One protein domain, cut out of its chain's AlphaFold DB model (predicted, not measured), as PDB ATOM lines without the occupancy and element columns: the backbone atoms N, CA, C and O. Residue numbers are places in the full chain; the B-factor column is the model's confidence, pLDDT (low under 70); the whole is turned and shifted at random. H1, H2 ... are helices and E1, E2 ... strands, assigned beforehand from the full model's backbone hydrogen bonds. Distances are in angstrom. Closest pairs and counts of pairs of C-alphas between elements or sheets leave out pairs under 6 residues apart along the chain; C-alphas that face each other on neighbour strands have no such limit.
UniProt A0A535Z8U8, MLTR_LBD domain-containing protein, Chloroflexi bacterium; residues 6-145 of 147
ATOM      1  N   THR A   6     164.528 164.116  83.957       80.81
ATOM      2  CA  THR A   6     164.360 165.430  83.313       80.81
ATOM      3  C   THR A   6     163.083 166.132  83.773       80.81
ATOM      4  O   THR A   6     163.083 167.340  83.974       80.81
ATOM      5  N   SER A   7     161.999 165.383  83.979       83.19
ATOM      6  CA  SER A   7     160.761 165.912  84.555       83.19
ATOM      7  C   SER A   7     160.958 166.333  86.010       83.19
ATOM      8  O   SER A   7     160.416 167.358  86.416       83.19
ATOM      9  N   ASP A   8     161.771 165.588  86.767       83.75
ATOM     10  CA  ASP A   8     162.159 165.960  88.132       83.75
ATOM     11  C   ASP A   8     162.890 167.301  88.167       83.75
ATOM     12  O   ASP A   8     162.489 168.186  88.908       83.75
ATOM     13  N   LEU A   9     163.882 167.486  87.288       83.25
ATOM     14  CA  LEU A   9     164.631 168.738  87.173       83.25
ATOM     15  C   LEU A   9     163.722 169.941  86.890       83.25
ATOM     16  O   LEU A   9     163.972 171.026  87.389       83.25
ATOM     17  N   ILE A  10     162.687 169.756  86.066       82.44
ATOM     18  CA  ILE A  10     161.788 170.848  85.676       82.44
ATOM     19  C   ILE A  10     160.780 171.166  86.786       82.44
ATOM     20  O   ILE A  10     160.451 172.330  86.985       82.44
ATOM     21  N   ASN A  11     160.240 170.150  87.464       82.12
ATOM     22  CA  ASN A  11     159.061 170.306  88.323       82.12
ATOM     23  C   ASN A  11     159.336 170.112  89.824       82.12
ATOM     24  O   ASN A  11     158.434 170.363  90.623       82.12
ATOM     25  N   GLY A  12     160.524 169.631  90.199       82.56
ATOM     26  CA  GLY A  12     160.916 169.364  91.585       82.56
ATOM     27  C   GLY A  12     160.133 168.227  92.249       82.56
ATOM     28  O   GLY A  12     159.828 168.305  93.435       82.56
ATOM     29  N   TRP A  13     159.740 167.176  91.517       84.19
ATOM     30  CA  TRP A  13     158.871 166.122  92.069       84.19
ATOM     31  C   TRP A  13     159.476 165.401  93.282       84.19
ATOM     32  O   TRP A  13     158.746 165.007  94.194       84.19
ATOM     33  N   SER A  14     160.796 165.223  93.301       83.81
ATOM     34  CA  SER A  14     161.544 164.612  94.397       83.81
ATOM     35  C   SER A  14     161.589 165.479  95.657       83.81
ATOM     36  O   SER A  14     161.662 164.920  96.752       83.81
ATOM     37  N   GLU A  15     161.461 166.800  95.519       82.94
ATOM     38  CA  GLU A  15     161.409 167.763  96.627       82.94
ATOM     39  C   GLU A  15     160.038 167.777  97.320       82.94
ATOM     40  O   GLU A  15     159.918 168.198  98.471       82.94
ATOM     41  N   LEU A  16     158.993 167.278  96.647       80.81
ATOM     42  CA  LEU A  16     157.655 167.193  97.222       80.81
ATOM     43  C   LEU A  16     157.534 166.014  98.207       80.81
ATOM     44  O   LEU A  16     157.955 164.889  97.886       80.81
ATOM     45  N   PRO A  17     156.862 166.214  99.362       80.50
ATOM     46  CA  PRO A  17     156.495 165.127 100.264       80.50
ATOM     47  C   PRO A  17     155.741 164.015  99.525       80.50
ATOM     48  O   PRO A  17     154.957 164.290  98.619       80.50
ATOM     49  N   GLN A  18     155.930 162.754  99.925       73.56
ATOM     50  CA  GLN A  18     155.403 161.590  99.196       73.56
ATOM     51  C   GLN A  18     153.891 161.670  98.904       73.56
ATOM     52  O   GLN A  18     153.486 161.376  97.783       73.56
ATOM     53  N   GLY A  19     153.081 162.132  99.865       73.06
ATOM     54  CA  GLY A  19     151.629 162.319  99.703       73.06
ATOM     55  C   GLY A  19     151.216 163.570  98.913       73.06
ATOM     56  O   GLY A  19     150.047 163.739  98.593       73.06
ATOM     57  N   LYS A  20     152.162 164.455  98.579       75.19
ATOM     58  CA  LYS A  20     151.929 165.702  97.832       75.19
ATOM     59  C   LYS A  20     152.481 165.658  96.402       75.19
ATOM     60  O   LYS A  20     152.431 166.655  95.686       75.19
ATOM     61  N   ARG A  21     152.968 164.494  95.947       83.69
ATOM     62  CA  ARG A  21     153.424 164.237  94.566       83.69
ATOM     63  C   ARG A  21     152.242 164.122  93.602       83.69
ATOM     64  O   ARG A  21     151.950 163.056  93.059       83.69
ATOM     65  N   ASN A  22     151.555 165.240  93.422       86.56
ATOM     66  CA  ASN A  22     150.386 165.401  92.578       86.56
ATOM     67  C   ASN A  22     150.536 166.704  91.778       86.56
ATOM     68  O   ASN A  22     150.860 167.748  92.344       86.56
ATOM     69  N   LEU A  23     150.312 166.649  90.461       86.88
ATOM     70  CA  LEU A  23     150.475 167.808  89.577       86.88
ATOM     71  C   LEU A  23     149.530 168.959  89.938       86.88
ATOM     72  O   LEU A  23     149.961 170.108  89.918       86.88
ATOM     73  N   VAL A  24     148.271 168.658  90.267       90.56
ATOM     74  CA  VAL A  24     147.289 169.678  90.656       90.56
ATOM     75  C   VAL A  24     147.718 170.304  91.973       90.56
ATOM     76  O   VAL A  24     147.826 171.522  92.051       90.56
ATOM     77  N   TRP A  25     148.075 169.489  92.969       91.69
ATOM     78  CA  TRP A  25     148.585 170.018  94.231       91.69
ATOM     79  C   TRP A  25     149.786 170.947  94.011       91.69
ATOM     80  O   TRP A  25     149.771 172.089  94.454       91.69
ATOM     81  N   ASN A  26     150.789 170.507  93.244       89.25
ATOM     82  CA  ASN A  26     151.985 171.305  92.976       89.25
ATOM     83  C   ASN A  26     151.676 172.599  92.200       89.25
ATOM     84  O   ASN A  26     152.294 173.629  92.440       89.25
ATOM     85  N   MET A  27     150.699 172.586  91.290       91.44
ATOM     86  CA  MET A  27     150.306 173.770  90.520       91.44
ATOM     87  C   MET A  27     149.707 174.889  91.385       91.44
ATOM     88  O   MET A  27     149.906 176.061  91.058       91.44
ATOM     89  N   PHE A  28     148.988 174.534  92.452       92.75
ATOM     90  CA  PHE A  28     148.257 175.480  93.304       92.75
ATOM     91  C   PHE A  28     148.938 175.767  94.647       92.75
ATOM     92  O   PHE A  28     148.788 176.867  95.171       92.75
ATOM     93  N   MET A  29     149.700 174.808  95.175       90.31
ATOM     94  CA  MET A  29     150.359 174.883  96.486       90.31
ATOM     95  C   MET A  29     151.886 174.878  96.393       90.31
ATOM     96  O   MET A  29     152.571 175.218  97.356       90.31
ATOM     97  N   GLY A  30     152.444 174.491  95.243       83.00
ATOM     98  CA  GLY A  30     153.885 174.457  95.034       83.00
ATOM     99  C   GLY A  30     154.479 175.870  95.041       83.00
ATOM    100  O   GLY A  30     154.011 176.739  94.299       83.00
ATOM    101  N   PRO A  31     155.552 176.124  95.811       73.31
ATOM    102  CA  PRO A  31     156.082 177.476  96.026       73.31
ATOM    103  C   PRO A  31     156.625 178.138  94.747       73.31
ATOM    104  O   PRO A  31     156.721 179.366  94.656       73.31
ATOM    105  N   THR A  32     156.998 177.332  93.755       80.06
ATOM    106  CA  THR A  32     157.682 177.765  92.530       80.06
ATOM    107  C   THR A  32     156.814 177.653  91.283       80.06
ATOM    108  O   THR A  32     157.090 178.329  90.291       80.06
ATOM    109  N   MET A  33     155.742 176.859  91.317       82.38
ATOM    110  CA  MET A  33     155.065 176.415  90.097       82.38
ATOM    111  C   MET A  33     154.334 177.547  89.372       82.38
ATOM    112  O   MET A  33     154.357 177.623  88.143       82.38
ATOM    113  N   ARG A  34     153.792 178.503  90.136       84.69
ATOM    114  CA  ARG A  34     153.192 179.722  89.583       84.69
ATOM    115  C   ARG A  34     154.191 180.593  88.818       84.69
ATOM    116  O   ARG A  34     153.825 181.212  87.834       84.69
ATOM    117  N   ARG A  35     155.449 180.657  89.264       87.38
ATOM    118  CA  ARG A  35     156.495 181.440  88.576       87.38
ATOM    119  C   ARG A  35     157.103 180.671  87.412       87.38
ATOM    120  O   ARG A  35     157.594 181.279  86.467       87.38
ATOM    121  N   LEU A  36     157.104 179.344  87.515       90.88
ATOM    122  CA  LEU A  36     157.652 178.469  86.498       90.88
ATOM    123  C   LEU A  36     156.782 178.461  85.236       90.88
ATOM    124  O   LEU A  36     157.330 178.494  84.138       90.88
ATOM    125  N   LEU A  37     155.455 178.409  85.368       92.31
ATOM    126  CA  LEU A  37     154.538 178.422  84.228       92.31
ATOM    127  C   LEU A  37     154.246 179.857  83.789       92.31
ATOM    128  O   LEU A  37     153.628 180.620  84.522       92.31
ATOM    129  N   VAL A  38     154.654 180.206  82.569       94.69
ATOM    130  CA  VAL A  38     154.443 181.553  82.008       94.69
ATOM    131  C   VAL A  38     152.956 181.851  81.826       94.69
ATOM    132  O   VAL A  38     152.520 182.966  82.079       94.69
ATOM    133  N   ASP A  39     152.187 180.852  81.397       93.94
ATOM    134  CA  ASP A  39     150.756 180.971  81.116       93.94
ATOM    135  C   ASP A  39     149.904 180.353  82.240       93.94
ATOM    136  O   ASP A  39     148.877 179.730  81.971       93.94
ATOM    137  N   TRP A  40     150.337 180.468  83.503       94.12
ATOM    138  CA  TRP A  40     149.673 179.818  84.642       94.12
ATOM    139  C   TRP A  40     148.165 180.116  84.698       94.12
ATOM    140  O   TRP A  40     147.367 179.199  84.875       94.12
ATOM    141  N   GLU A  41     147.755 181.360  84.449       93.00
ATOM    142  CA  GLU A  41     146.351 181.789  84.459       93.00
ATOM    143  C   GLU A  41     145.490 181.086  83.394       93.00
ATOM    144  O   GLU A  41     144.278 180.957  83.565       93.00
ATOM    145  N   GLN A  42     146.097 180.619  82.299       92.19
ATOM    146  CA  GLN A  42     145.427 179.848  81.243       92.19
ATOM    147  C   GLN A  42     145.487 178.342  81.546       92.19
ATOM    148  O   GLN A  42     144.534 177.601  81.309       92.19
ATOM    149  N   GLU A  43     146.602 177.888  82.110       92.25
ATOM    150  CA  GLU A  43     146.908 176.487  82.385       92.25
ATOM    151  C   GLU A  43     146.177 175.919  83.607       92.25
ATOM    152  O   GLU A  43     145.794 174.742  83.611       92.25
ATOM    153  N   ALA A  44     145.967 176.741  84.635       93.94
ATOM    154  CA  ALA A  44     145.315 176.339  85.873       93.94
ATOM    155  C   ALA A  44     143.839 175.950  85.655       93.94
ATOM    156  O   ALA A  44     143.478 174.827  86.024       93.94
ATOM    157  N   PRO A  45     142.996 176.756  84.971       94.25
ATOM    158  CA  PRO A  45     141.627 176.353  84.644       94.25
ATOM    159  C   PRO A  45     141.543 175.063  83.826       94.25
ATOM    160  O   PRO A  45     140.722 174.198  84.123       94.25
ATOM    161  N   LEU A  46     142.429 174.891  82.839       92.62
ATOM    162  CA  LEU A  46     142.468 173.679  82.018       92.62
ATOM    163  C   LEU A  46     142.840 172.442  82.838       92.62
ATOM    164  O   LEU A  46     142.277 171.370  82.629       92.62
ATOM    165  N   THR A  47     143.772 172.587  83.776       92.12
ATOM    166  CA  THR A  47     144.189 171.501  84.671       92.12
ATOM    167  C   THR A  47     143.066 171.098  85.625       92.12
ATOM    168  O   THR A  47     142.839 169.909  85.826       92.12
ATOM    169  N   VAL A  48     142.314 172.062  86.161       94.12
ATOM    170  CA  VAL A  48     141.157 171.783  87.025       94.12
ATOM    171  C   VAL A  48     140.017 171.116  86.250       94.12
ATOM    172  O   VAL A  48     139.442 170.134  86.723       94.12
ATOM    173  N   ALA A  49     139.722 171.594  85.040       92.25
ATOM    174  CA  ALA A  49     138.701 170.988  84.192       92.25
ATOM    175  C   ALA A  49     139.064 169.551  83.779       92.25
ATOM    176  O   ALA A  49     138.182 168.689  83.701       92.25
ATOM    177  N   ALA A  50     140.359 169.283  83.562       89.38
ATOM    178  CA  ALA A  50     140.880 167.947  83.297       89.38
ATOM    179  C   ALA A  50     140.786 167.044  84.528       89.38
ATOM    180  O   ALA A  50     140.277 165.937  84.399       89.38
ATOM    181  N   LEU A  51     141.171 167.527  85.718       88.75
ATOM    182  CA  LEU A  51     141.002 166.789  86.975       88.75
ATOM    183  C   LEU A  51     139.549 166.341  87.151       88.75
ATOM    184  O   LEU A  51     139.299 165.181  87.458       88.75
ATOM    185  N   ARG A  52     138.581 167.233  86.914       88.56
ATOM    186  CA  ARG A  52     137.155 166.900  87.032       88.56
ATOM    187  C   ARG A  52     136.715 165.862  85.994       88.56
ATOM    188  O   ARG A  52     135.960 164.952  86.326       88.56
ATOM    189  N   ALA A  53     137.188 165.989  84.754       86.31
ATOM    190  CA  ALA A  53     136.883 165.046  83.679       86.31
ATOM    191  C   ALA A  53     137.502 163.657  83.911       86.31
ATOM    192  O   ALA A  53     136.881 162.647  83.588       86.31
ATOM    193  N   GLU A  54     138.719 163.608  84.452       79.31
ATOM    194  CA  GLU A  54     139.462 162.378  84.729       79.31
ATOM    195  C   GLU A  54     138.947 161.675  85.979       79.31
ATOM    196  O   GLU A  54     138.735 160.466  85.945       79.31
ATOM    197  N   ALA A  55     138.699 162.431  87.049       76.69
ATOM    198  CA  ALA A  55     138.217 161.875  88.300       76.69
ATOM    199  C   ALA A  55     136.799 161.309  88.159       76.69
ATOM    200  O   ALA A  55     136.497 160.341  88.832       76.69
ATOM    201  N   GLY A  56     135.941 161.836  87.274       73.44
ATOM    202  CA  GLY A  56     134.677 161.196  86.880       73.44
ATOM    203  C   GLY A  56     133.897 160.550  88.040       73.44
ATOM    204  O   GLY A  56     133.340 161.252  88.882       73.44
ATOM    205  N   ARG A  57     133.860 159.206  88.075       65.38
ATOM    206  CA  ARG A  57     133.229 158.401  89.147       65.38
ATOM    207  C   ARG A  57     134.111 158.204  90.390       65.38
ATOM    208  O   ARG A  57     133.570 157.995  91.470       65.38
ATOM    209  N   ASP A  58     135.424 158.329  90.246       69.69
ATOM    210  CA  ASP A  58     136.439 158.201  91.301       69.69
ATOM    211  C   ASP A  58     136.526 159.466  92.175       69.69
ATOM    212  O   ASP A  58     137.227 159.480  93.181       69.69
ATOM    213  N   LEU A  59     135.774 160.532  91.850       67.62
ATOM    214  CA  LEU A  59     135.636 161.709  92.718       67.62
ATOM    215  C   LEU A  59     135.159 161.349  94.131       67.62
ATOM    216  O   LEU A  59     135.369 162.143  95.038       67.62
ATOM    217  N   GLY A  60     134.500 160.204  94.326       65.44
ATOM    218  CA  GLY A  60     134.085 159.720  95.644       65.44
ATOM    219  C   GLY A  60     135.180 159.005  96.442       65.44
ATOM    220  O   GLY A  60     134.962 158.728  97.619       65.44
ATOM    221  N   GLU A  61     136.329 158.701  95.837       80.38
ATOM    222  CA  GLU A  61     137.420 158.008  96.523       80.38
ATOM    223  C   GLU A  61     138.068 158.920  97.583       80.38
ATOM    224  O   GLU A  61     138.286 160.110  97.311       80.38
ATOM    225  N   PRO A  62     138.409 158.393  98.778       82.25
ATOM    226  CA  PRO A  62     138.923 159.192  99.894       82.25
ATOM    227  C   PRO A  62     140.122 160.069  99.524       82.25
ATOM    228  O   PRO A  62     140.139 161.251  99.858       82.25
ATOM    229  N   ASP A  63     141.071 159.527  98.759       80.75
ATOM    230  CA  ASP A  63     142.291 160.238  98.364       80.75
ATOM    231  C   ASP A  63     141.998 161.446  97.453       80.75
ATOM    232  O   ASP A  63     142.644 162.493  97.557       80.75
ATOM    233  N   TYR A  64     141.006 161.333  96.558       83.25
ATOM    234  CA  TYR A  64     140.583 162.445  95.699       83.25
ATOM    235  C   TYR A  64     139.861 163.522  96.503       83.25
ATOM    236  O   TYR A  64     140.114 164.711  96.299       83.25
ATOM    237  N   GLN A  65     138.980 163.113  97.419       87.38
ATOM    238  CA  GLN A  65     138.266 164.028  98.306       87.38
ATOM    239  C   GLN A  65     139.230 164.789  99.216       87.38
ATOM    240  O   GLN A  65     139.123 166.007  99.323       87.38
ATOM    241  N   GLU A  66     140.205 164.108  99.817       89.56
ATOM    242  CA  GLU A  66     141.216 164.740 100.668       89.56
ATOM    243  C   GLU A  66     142.032 165.782  99.890       89.56
ATOM    244  O   GLU A  66     142.209 166.911 100.353       89.56
ATOM    245  N   LEU A  67     142.466 165.447  98.669       89.69
ATOM    246  CA  LEU A  67     143.173 166.383  97.797       89.69
ATOM    247  C   LEU A  67     142.321 167.614  97.459       89.69
ATOM    248  O   LEU A  67     142.809 168.740  97.559       89.69
ATOM    249  N   ILE A  68     141.077 167.407  97.019       92.19
ATOM    250  CA  ILE A  68     140.189 168.497  96.598       92.19
ATOM    251  C   ILE A  68     139.848 169.387  97.791       92.19
ATOM    252  O   ILE A  68     139.950 170.603  97.669       92.19
ATOM    253  N   ASN A  69     139.496 168.806  98.939       92.94
ATOM    254  CA  ASN A  69     139.130 169.566 100.133       92.94
ATOM    255  C   ASN A  69     140.310 170.398 100.643       92.94
ATOM    256  O   ASN A  69     140.152 171.601 100.834       92.94
ATOM    257  N   GLY A  70     141.511 169.814 100.737       93.44
ATOM    258  CA  GLY A  70     142.706 170.576 101.114       93.44
ATOM    259  C   GLY A  70     143.003 171.729 100.146       93.44
ATOM    260  O   GLY A  70     143.351 172.827 100.568       93.44
ATOM    261  N   LEU A  71     142.806 171.530  98.838       94.56
ATOM    262  CA  LEU A  71     142.987 172.600  97.849       94.56
ATOM    263  C   LEU A  71     141.901 173.680  97.918       94.56
ATOM    264  O   LEU A  71     142.207 174.851  97.702       94.56
ATOM    265  N   LEU A  72     140.652 173.313  98.207       96.38
ATOM    266  CA  LEU A  72     139.559 174.268  98.402       96.38
ATOM    267  C   LEU A  72     139.784 175.152  99.630       96.38
ATOM    268  O   LEU A  72     139.461 176.337  99.584       96.38
ATOM    269  N   GLU A  73     140.330 174.583 100.701       96.31
ATOM    270  CA  GLU A  73     140.610 175.300 101.945       96.31
ATOM    271  C   GLU A  73     141.835 176.214 101.825       96.31
ATOM    272  O   GLU A  73     141.798 177.361 102.272       96.31
ATOM    273  N   GLU A  74     142.914 175.732 101.206       94.88
ATOM    274  CA  GLU A  74     144.207 176.421 101.239       94.88
ATOM    275  C   GLU A  74     144.502 177.286  99.999       94.88
ATOM    276  O   GLU A  74     145.374 178.156 100.055       94.88
ATOM    277  N   SER A  75     143.792 177.097  98.878       95.94
ATOM    278  CA  SER A  75     144.046 177.825  97.625       95.94
ATOM    279  C   SER A  75     142.811 178.590  97.126       95.94
ATOM    280  O   SER A  75     141.946 178.018  96.455       95.94
ATOM    281  N   PRO A  76     142.743 179.919  97.356       95.38
ATOM    282  CA  PRO A  76     141.653 180.758  96.850       95.38
ATOM    283  C   PRO A  76     141.493 180.693  95.328       95.38
ATOM    284  O   PRO A  76     140.373 180.701  94.817       95.38
ATOM    285  N   ASP A  77     142.604 180.585  94.594       95.75
ATOM    286  CA  ASP A  77     142.567 180.441  93.142       95.75
ATOM    287  C   ASP A  77     141.969 179.098  92.716       95.75
ATOM    288  O   ASP A  77     141.142 179.058  91.802       95.75
ATOM    289  N   PHE A  78     142.351 177.999  93.382       96.81
ATOM    290  CA  PHE A  78     141.742 176.697  93.115       96.81
ATOM    291  C   PHE A  78     140.245 176.744  93.400       96.81
ATOM    292  O   PHE A  78     139.466 176.331  92.547       96.81
ATOM    293  N   ALA A  79     139.829 177.296  94.542       97.00
ATOM    294  CA  ALA A  79     138.420 177.427  94.898       97.00
ATOM    295  C   ALA A  79     137.630 178.229  93.851       97.00
ATOM    296  O   ALA A  79     136.576 177.783  93.389       97.00
ATOM    297  N   ALA A  80     138.171 179.366  93.403       97.06
ATOM    298  CA  ALA A  80     137.546 180.206  92.385       97.06
ATOM    299  C   ALA A  80     137.429 179.510  91.019       97.06
ATOM    300  O   ALA A  80     136.447 179.709  90.301       97.06
ATOM    301  N   ILE A  81     138.419 178.701  90.635       97.12
ATOM    302  CA  ILE A  81     138.394 177.934  89.384       97.12
ATOM    303  C   ILE A  81     137.465 176.719  89.513       97.12
ATOM    304  O   ILE A  81     136.647 176.476  88.629       97.12
ATOM    305  N   TRP A  82     137.542 175.974  90.618       95.50
ATOM    306  CA  TRP A  82     136.734 174.783  90.882       95.50
ATOM    307  C   TRP A  82     135.236 175.093  90.863       95.50
ATOM    308  O   TRP A  82     134.460 174.314  90.299       95.50
ATOM    309  N   ALA A  83     134.844 176.249  91.407       96.25
ATOM    310  CA  ALA A  83     133.466 176.737  91.433       96.25
ATOM    311  C   ALA A  83     132.850 176.947  90.038       96.25
ATOM    312  O   ALA A  83     131.629 176.939  89.913       96.25
ATOM    313  N   ARG A  84     133.665 177.088  88.982       95.88
ATOM    314  CA  ARG A  84     133.184 177.215  87.592       95.88
ATOM    315  C   ARG A  84     132.616 175.910  87.042       95.88
ATOM    316  O   ARG A  84     131.879 175.936  86.067       95.88
ATOM    317  N   GLN A  85     132.952 174.779  87.670       91.44
ATOM    318  CA  GLN A  85     132.487 173.437  87.304       91.44
ATOM    319  C   GLN A  85     132.794 173.018  85.858       91.44
ATOM    320  O   GLN A  85     132.178 172.088  85.341       91.44
ATOM    321  N   ASP A  86     133.789 173.645  85.227       92.00
ATOM    322  CA  ASP A  86     134.224 173.276  83.886       92.00
ATOM    323  C   ASP A  86     134.675 171.805  83.854       92.00
ATOM    324  O   ASP A  86     135.430 171.346  84.714       92.00
ATOM    325  N   VAL A  87     134.213 171.063  82.845       88.06
ATOM    326  CA  VAL A  87     134.614 169.675  82.576       88.06
ATOM    327  C   VAL A  87     135.186 169.631  81.173       88.06
ATOM    328  O   VAL A  87     134.468 169.803  80.187       88.06
ATOM    329  N   ARG A  88     136.493 169.398  81.065       87.19
ATOM    330  CA  ARG A  88     137.163 169.347  79.768       87.19
ATOM    331  C   ARG A  88     138.344 168.399  79.821       87.19
ATOM    332  O   ARG A  88     139.304 168.640  80.542       87.19
ATOM    333  N   ALA A  89     138.297 167.357  78.998       81.38
ATOM    334  CA  ALA A  89     139.453 166.499  78.797       81.38
ATOM    335  C   ALA A  89     140.591 167.291  78.141       81.38
ATOM    336  O   ALA A  89     140.382 168.075  77.209       81.38
ATOM    337  N   ARG A  90     141.808 167.053  78.618       79.56
ATOM    338  CA  ARG A  90     143.028 167.638  78.080       79.56
ATOM    339  C   ARG A  90     143.712 166.583  77.222       79.56
ATOM    340  O   ARG A  90     144.096 165.549  77.745       79.56
ATOM    341  N   GLN A  91     143.801 166.813  75.912       82.75
ATOM    342  CA  GLN A  91     144.401 165.848  74.977       82.75
ATOM    343  C   GLN A  91     145.787 166.286  74.509       82.75
ATOM    344  O   GLN A  91     146.703 165.475  74.483       82.75
ATOM    345  N   GLU A  92     145.968 167.574  74.220       91.50
ATOM    346  CA  GLU A  92     147.246 168.129  73.773       91.50
ATOM    347  C   GLU A  92     147.328 169.638  74.020       91.50
ATOM    348  O   GLU A  92     146.331 170.262  74.406       91.50
ATOM    349  N   GLY A  93     148.517 170.221  73.860       92.12
ATOM    350  CA  GLY A  93     148.745 171.667  73.924       92.12
ATOM    351  C   GLY A  93     150.211 172.026  74.160       92.12
ATOM    352  O   GLY A  93     151.081 171.163  74.113       92.12
ATOM    353  N   VAL A  94     150.481 173.302  74.444       94.12
ATOM    354  CA  VAL A  94     151.835 173.820  74.700       94.12
ATOM    355  C   VAL A  94     151.895 174.442  76.089       94.12
ATOM    356  O   VAL A  94     151.082 175.300  76.414       94.12
ATOM    357  N   LYS A  95     152.886 174.046  76.888       93.38
ATOM    358  CA  LYS A  95     153.241 174.688  78.155       93.38
ATOM    359  C   LYS A  95     154.512 175.504  77.986       93.38
ATOM    360  O   LYS A  95     155.537 174.979  77.554       93.38
ATOM    361  N   ARG A  96     154.450 176.775  78.370       95.56
ATOM    362  CA  ARG A  96     155.592 177.691  78.350       95.56
ATOM    363  C   ARG A  96     156.161 177.837  79.751       95.56
ATOM    364  O   ARG A  96     155.426 178.108  80.700       95.56
ATOM    365  N   PHE A  97     157.470 177.668  79.866       95.31
ATOM    366  CA  PHE A  97     158.182 177.643  81.136       95.31
ATOM    367  C   PHE A  97     159.189 178.785  81.221       95.31
ATOM    368  O   PHE A  97     159.856 179.112  80.239       95.31
ATOM    369  N   GLN A  98     159.351 179.343  82.418       95.00
ATOM    370  CA  GLN A  98     160.413 180.264  82.805       95.00
ATOM    371  C   GLN A  98     161.162 179.664  84.000       95.00
ATOM    372  O   GLN A  98     160.906 179.989  85.156       95.00
ATOM    373  N   HIS A  99     162.084 178.742  83.719       93.00
ATOM    374  CA  HIS A  99     162.822 178.044  84.771       93.00
ATOM    375  C   HIS A  99     163.988 178.897  85.284       93.00
ATOM    376  O   HIS A  99     164.700 179.478  84.459       93.00
ATOM    377  N   PRO A 100     164.242 178.953  86.606       89.50
ATOM    378  CA  PRO A 100     165.316 179.773  87.170       89.50
ATOM    379  C   PRO A 100     166.692 179.418  86.588       89.50
ATOM    380  O   PRO A 100     167.454 180.308  86.231       89.50
ATOM    381  N   GLU A 101     166.980 178.125  86.415       89.25
ATOM    382  CA  GLU A 101     168.281 177.662  85.906       89.25
ATOM    383  C   GLU A 101     168.336 177.446  84.385       89.25
ATOM    384  O   GLU A 101     169.369 177.665  83.757       89.25
ATOM    385  N   LEU A 102     167.233 177.009  83.761       90.00
ATOM    386  CA  LEU A 102     167.200 176.662  82.334       90.00
ATOM    387  C   LEU A 102     166.709 177.838  81.470       90.00
ATOM    388  O   LEU A 102     166.776 177.790  80.237       90.00
ATOM    389  N   GLY A 103     166.211 178.910  82.088       92.88
ATOM    390  CA  GLY A 103     165.560 180.026  81.410       92.88
ATOM    391  C   GLY A 103     164.267 179.607  80.704       92.88
ATOM    392  O   GLY A 103     163.642 178.606  81.052       92.88
ATOM    393  N   ARG A 104     163.877 180.369  79.676       95.44
ATOM    394  CA  ARG A 104     162.624 180.145  78.941       95.44
ATOM    395  C   ARG A 104     162.678 178.944  77.997       95.44
ATOM    396  O   ARG A 104     163.642 178.827  77.233       95.44
ATOM    397  N   PHE A 105     161.664 178.086  78.015       96.31
ATOM    398  CA  PHE A 105     161.495 176.992  77.055       96.31
ATOM    399  C   PHE A 105     160.039 176.532  76.981       96.31
ATOM    400  O   PHE A 105     159.292 176.695  77.943       96.31
ATOM    401  N   ASP A 106     159.668 175.908  75.866       96.69
ATOM    402  CA  ASP A 106     158.282 175.535  75.588       96.69
ATOM    403  C   ASP A 106     158.188 174.030  75.299       96.69
ATOM    404  O   ASP A 106     158.973 173.476  74.523       96.69
ATOM    405  N   LEU A 107     157.230 173.357  75.938       96.06
ATOM    406  CA  LEU A 107     156.960 171.936  75.743       96.06
ATOM    407  C   LEU A 107     155.573 171.745  75.153       96.06
ATOM    408  O   LEU A 107     154.584 172.188  75.732       96.06
ATOM    409  N   GLU A 108     155.500 171.021  74.051       96.06
ATOM    410  CA  GLU A 108     154.264 170.380  73.630       96.06
ATOM    411  C   GLU A 108     153.966 169.229  74.586       96.06
ATOM    412  O   GLU A 108     154.880 168.556  75.064       96.06
ATOM    413  N   TYR A 109     152.696 169.003  74.892       93.38
ATOM    414  CA  TYR A 109     152.277 167.814  75.610       93.38
ATOM    415  C   TYR A 109     151.156 167.100  74.878       93.38
ATOM    416  O   TYR A 109     150.318 167.728  74.231       93.38
ATOM    417  N   THR A 110     151.106 165.789  75.077       93.69
ATOM    418  CA  THR A 110     150.011 164.922  74.646       93.69
ATOM    419  C   THR A 110     149.645 163.997  75.797       93.69
ATOM    420  O   THR A 110     150.521 163.415  76.441       93.69
ATOM    421  N   ALA A 111     148.353 163.880  76.083       90.19
ATOM    422  CA  ALA A 111     147.821 163.023  77.126       90.19
ATOM    423  C   ALA A 111     147.195 161.770  76.507       90.19
ATOM    424  O   ALA A 111     146.284 161.846  75.684       90.19
ATOM    425  N   PHE A 112     147.656 160.607  76.952       88.94
ATOM    426  CA  PHE A 112     147.161 159.302  76.537       88.94
ATOM    427  C   PHE A 112     146.418 158.639  77.694       88.94
ATOM    428  O   PHE A 112     146.827 158.746  78.852       88.94
ATOM    429  N   GLN A 113     145.333 157.933  77.387       87.88
ATOM    430  CA  GLN A 113     144.681 157.035  78.336       87.88
ATOM    431  C   GLN A 113     145.293 155.641  78.219       87.88
ATOM    432  O   GLN A 113     145.501 155.150  77.109       87.88
ATOM    433  N   VAL A 114     145.568 154.994  79.351       87.00
ATOM    434  CA  VAL A 114     146.032 153.604  79.348       87.00
ATOM    435  C   VAL A 114     144.831 152.688  79.117       87.00
ATOM    436  O   VAL A 114     143.884 152.701  79.898       87.00
ATOM    437  N   ALA A 115     144.861 151.890  78.048       86.69
ATOM    438  CA  ALA A 115     143.712 151.082  77.631       86.69
ATOM    439  C   ALA A 115     143.248 150.083  78.710       86.69
ATOM    440  O   ALA A 115     142.056 149.973  78.976       86.69
ATOM    441  N   GLU A 116     144.188 149.394  79.361       87.81
ATOM    442  CA  GLU A 116     143.882 148.389  80.392       87.81
ATOM    443  C   GLU A 116     143.612 148.993  81.778       87.81
ATOM    444  O   GLU A 116     143.133 148.303  82.672       87.81
ATOM    445  N   GLN A 117     143.904 150.285  81.970       83.31
ATOM    446  CA  GLN A 117     143.667 151.004  83.223       83.31
ATOM    447  C   GLN A 117     143.138 152.410  82.910       83.31
ATOM    448  O   GLN A 117     143.908 153.370  82.927       83.31
ATOM    449  N   PRO A 118     141.831 152.564  82.616       78.56
ATOM    450  CA  PRO A 118     141.260 153.831  82.148       78.56
ATOM    451  C   PRO A 118     141.398 155.014  83.120       78.56
ATOM    452  O   PRO A 118     141.296 156.163  82.682       78.56
ATOM    453  N   SER A 119     141.633 154.742  84.409       75.88
ATOM    454  CA  SER A 119     141.944 155.740  85.442       75.88
ATOM    455  C   SER A 119     143.386 156.261  85.367       75.88
ATOM    456  O   SER A 119     143.697 157.303  85.942       75.88
ATOM    457  N   LEU A 120     144.279 155.588  84.632       79.06
ATOM    458  CA  LEU A 120     145.653 156.029  84.413       79.06
ATOM    459  C   LEU A 120     145.792 156.871  83.144       79.06
ATOM    460  O   LEU A 120     145.307 156.538  82.057       79.06
ATOM    461  N   ARG A 121     146.558 157.955  83.285       83.81
ATOM    462  CA  ARG A 121     146.935 158.868  82.206       83.81
ATOM    463  C   ARG A 121     148.448 158.941  82.063       83.81
ATOM    464  O   ARG A 121     149.170 159.050  83.054       83.81
ATOM    465  N   LEU A 122     148.918 158.937  80.820       86.69
ATOM    466  CA  LEU A 122     150.304 159.221  80.464       86.69
ATOM    467  C   LEU A 122     150.372 160.595  79.804       86.69
ATOM    468  O   LEU A 122     149.814 160.793  78.731       86.69
ATOM    469  N   TYR A 123     151.100 161.519  80.419       88.44
ATOM    470  CA  TYR A 123     151.413 162.811  79.821       88.44
ATOM    471  C   TYR A 123     152.820 162.758  79.224       88.44
ATOM    472  O   TYR A 123     153.810 162.683  79.954       88.44
ATOM    473  N   LEU A 124     152.905 162.787  77.896       91.56
ATOM    474  CA  LEU A 124     154.160 162.916  77.166       91.56
ATOM    475  C   LEU A 124     154.441 164.397  76.929       91.56
ATOM    476  O   LEU A 124     153.552 165.101  76.469       91.56
ATOM    477  N   TYR A 125     155.664 164.844  77.212       92.50
ATOM    478  CA  TYR A 125     156.117 166.202  76.921       92.50
ATOM    479  C   TYR A 125     157.277 166.168  75.924       92.50
ATOM    480  O   TYR A 125     158.275 165.481  76.164       92.50
ATOM    481  N   THR A 126     157.164 166.923  74.836       94.06
ATOM    482  CA  THR A 126     158.177 167.052  73.786       94.06
ATOM    483  C   THR A 126     158.604 168.510  73.617       94.06
ATOM    484  O   THR A 126     157.808 169.419  73.836       94.06
ATOM    485  N   PRO A 127     159.865 168.782  73.245       96.12
ATOM    486  CA  PRO A 127     160.294 170.139  72.923       96.12
ATOM    487  C   PRO A 127     159.469 170.741  71.781       96.12
ATOM    488  O   PRO A 127     159.393 170.124  70.722       96.12
ATOM    489  N   ALA A 128     158.936 171.953  71.959       96.25
ATOM    490  CA  ALA A 128     158.176 172.647  70.911       96.25
ATOM    491  C   ALA A 128     159.062 173.145  69.749       96.25
ATOM    492  O   ALA A 128     158.584 173.451  68.660       96.25
ATOM    493  N   ASP A 129     160.376 173.249  69.968       95.12
ATOM    494  CA  ASP A 129     161.335 173.638  68.939       95.12
ATOM    495  C   ASP A 129     162.725 173.006  69.144       95.12
ATOM    496  O   ASP A 129     163.059 172.422  70.183       95.12
ATOM    497  N   LYS A 130     163.584 173.142  68.124       94.62
ATOM    498  CA  LYS A 130     164.968 172.636  68.164       94.62
ATOM    499  C   LYS A 130     165.786 173.264  69.294       94.62
ATOM    500  O   LYS A 130     166.665 172.606  69.847       94.62
ATOM    501  N   ARG A 131     165.518 174.527  69.642       94.12
ATOM    502  CA  ARG A 131     166.247 175.252  70.691       94.12
ATOM    503  C   ARG A 131     165.963 174.654  72.065       94.12
ATOM    504  O   ARG A 131     166.895 174.393  72.826       94.12
ATOM    505  N   THR A 132     164.696 174.395  72.355       95.19
ATOM    506  CA  THR A 132     164.236 173.707  73.556       95.19
ATOM    507  C   THR A 132     164.783 172.287  73.586       95.19
ATOM    508  O   THR A 132     165.298 171.860  74.615       95.19
ATOM    509  N   ALA A 133     164.791 171.582  72.449       94.00
ATOM    510  CA  ALA A 133     165.335 170.228  72.376       94.00
ATOM    511  C   ALA A 133     166.823 170.171  72.751       94.00
ATOM    512  O   ALA A 133     167.221 169.327  73.554       94.00
ATOM    513  N   MET A 134     167.642 171.078  72.206       92.56
ATOM    514  CA  MET A 134     169.068 171.165  72.546       92.56
ATOM    515  C   MET A 134     169.266 171.486  74.028       92.56
ATOM    516  O   MET A 134     169.980 170.763  74.718       92.56
ATOM    517  N   LYS A 135     168.558 172.499  74.537       91.94
ATOM    518  CA  LYS A 135     168.625 172.909  75.942       91.94
ATOM    519  C   LYS A 135     168.288 171.767  76.904       91.94
ATOM    520  O   LYS A 135     169.031 171.519  77.851       91.94
ATOM    521  N   LEU A 136     167.181 171.061  76.671       91.06
ATOM    522  CA  LEU A 136     166.773 169.952  77.535       91.06
ATOM    523  C   LEU A 136     167.718 168.757  77.426       91.06
ATOM    524  O   LEU A 136     167.938 168.065  78.418       91.06
ATOM    525  N   ARG A 137     168.306 168.513  76.248       90.31
ATOM    526  CA  ARG A 137     169.322 167.470  76.076       90.31
ATOM    527  C   ARG A 137     170.578 167.785  76.886       90.31
ATOM    528  O   ARG A 137     171.072 166.900  77.579       90.31
ATOM    529  N   GLU A 138     171.065 169.022  76.834       89.12
ATOM    530  CA  GLU A 138     172.199 169.470  77.651       89.12
ATOM    531  C   GLU A 138     171.895 169.338  79.148       89.12
ATOM    532  O   GLU A 138     172.714 168.818  79.903       89.12
ATOM    533  N   ALA A 139     170.697 169.745  79.574       87.00
ATOM    534  CA  ALA A 139     170.254 169.600  80.958       87.00
ATOM    535  C   ALA A 139     170.212 168.123  81.396       87.00
ATOM    536  O   ALA A 139     170.777 167.765  82.427       87.00
ATOM    537  N   ALA A 140     169.631 167.240  80.579       84.62
ATOM    538  CA  ALA A 140     169.550 165.810  80.871       84.62
ATOM    539  C   ALA A 140     170.935 165.142  80.962       84.62
ATOM    540  O   ALA A 140     171.142 164.246  81.778       84.62
ATOM    541  N   GLN A 141     171.904 165.583  80.154       84.62
ATOM    542  CA  GLN A 141     173.284 165.094  80.224       84.62
ATOM    543  C   GLN A 141     173.982 165.497  81.527       84.62
ATOM    544  O   GLN A 141     174.754 164.701  82.059       84.62
ATOM    545  N   ARG A 142     173.697 166.692  82.066       81.06
ATOM    546  CA  ARG A 142     174.230 167.128  83.370       81.06
ATOM    547  C   ARG A 142     173.701 166.257  84.506       81.06
ATOM    548  O   ARG A 142     174.484 165.825  85.339       81.06
ATOM    549  N   VAL A 143     172.405 165.939  84.487       74.75
ATOM    550  CA  VAL A 143     171.747 165.118  85.523       74.75
ATOM    551  C   VAL A 143     172.149 163.635  85.452       74.75
ATOM    552  O   VAL A 143     172.059 162.917  86.443       74.75
ATOM    553  N   ASN A 144     172.603 163.152  84.292       68.12
ATOM    554  CA  ASN A 144     173.005 161.753  84.099       68.12
ATOM    555  C   ASN A 144     174.511 161.491  84.244       68.12
ATOM    556  O   ASN A 144     174.919 160.335  84.121       68.12
ATOM    557  N   ARG A 145     175.342 162.509  84.499       56.75
ATOM    558  CA  ARG A 145     176.751 162.276  84.842       56.75
ATOM    559  C   ARG A 145     176.844 161.741  86.277       56.75
ATOM    560  O   ARG A 145     176.318 162.399  87.172       56.75
TER     561      ARG A 145
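Overview. This is residues 6 to 145 of the 147 residues of the protein "MLTR_LBD domain-containing protein" of Chloroflexi bacterium (UniProt A0A535Z8U8). A long, strongly twisted ribbon of three antiparallel strands, E1, E2 and E3, runs along one side of a cluster of helices in which H2 and H4 lie nearest the middle of the domain and H5 and H6 pack on them toward one end of the longest axis, while H7 lies at the other end, beside the strands, with H1 packing on it. H4 grazes the ribbon, and little H3 sits beside E1. The printed part has 140 residues, with helices H1 to H6, then strands E1 to E3, then H7; the sheet's order is E1, E2, E3, and the class is mixed. The whole is compact, with a radius of gyration of the C-alphas of 15.6 A and spans of 43 by 34 by 27 A.

Arrangement. Begin at E2, residues 103 to 114, the inner strand of a meander, each strand the antiparallel neighbour of the one before. It forms a hairpin with E1, residues 92 to 99, where N 95 and O 107 are 2.8 A apart, and a hairpin with E3, residues 117 to 127, where N 110 and O 124 are 2.9 A apart. E3 bends by 61 degrees at residue 120. H7, residues 130 to 143, stands at the sheet's level, at a height over the sheet of 0.6 A; its closest C-alphas to E3 are Ala 133 and Pro 127, 5.1 A. H1, residues 6 to 11, touches H7 about perpendicular, at 82 degrees, the closest C-alphas being Thr 6 and Ala 140, 5.7 A. H3, residues 33 to 36, comes closest to E1 at the C-alphas of Leu 36 and Gln 98, 4.9 A. H4, residues 40 to 55, only grazes the sheet. H2, residues 23 to 29, touches H4 at a steep tilt of 51 degrees, opposite ways, closest at C-alphas 24 and 47, 7.0 A. H2 touches H5, residues 62 to 74, at a shallow tilt of 28 degrees, the same way, closest at C-alphas 25 and 71, 7.1 A. H6, residues 76 to 82, touches H4 at Ile 81 and Pro 45, whose C-alphas, the closest, are 6.0 A apart. In H1, H2, H5, H6 and H7 every O i to N i+4 pair is within hydrogen-bond range, in H4 10 of 12, and H3 is too short for such a pair.

Along the chain. Find C-alpha 103 at (165.560, 180.026, 81.410); from there E2 runs 32.9 A to C-alpha 114. E3 measures 27.4 A, E1 21.5 A, H4 21.6 A and H5 18.1 A. H1, H2, H3 and H6 are shorter. H7 runs 20.1 A to C-alpha 143 at (171.747, 165.118, 85.523).

Size, cuts and confidence. The C-alphas farthest apart are those of Arg 84 and Arg 145, 46.1 A. The printed part has no cut. The link from H1 to H2 is long, with 11 residues. Look for low pLDDT, under 70, at residues 57 to 60 and 144 to 145.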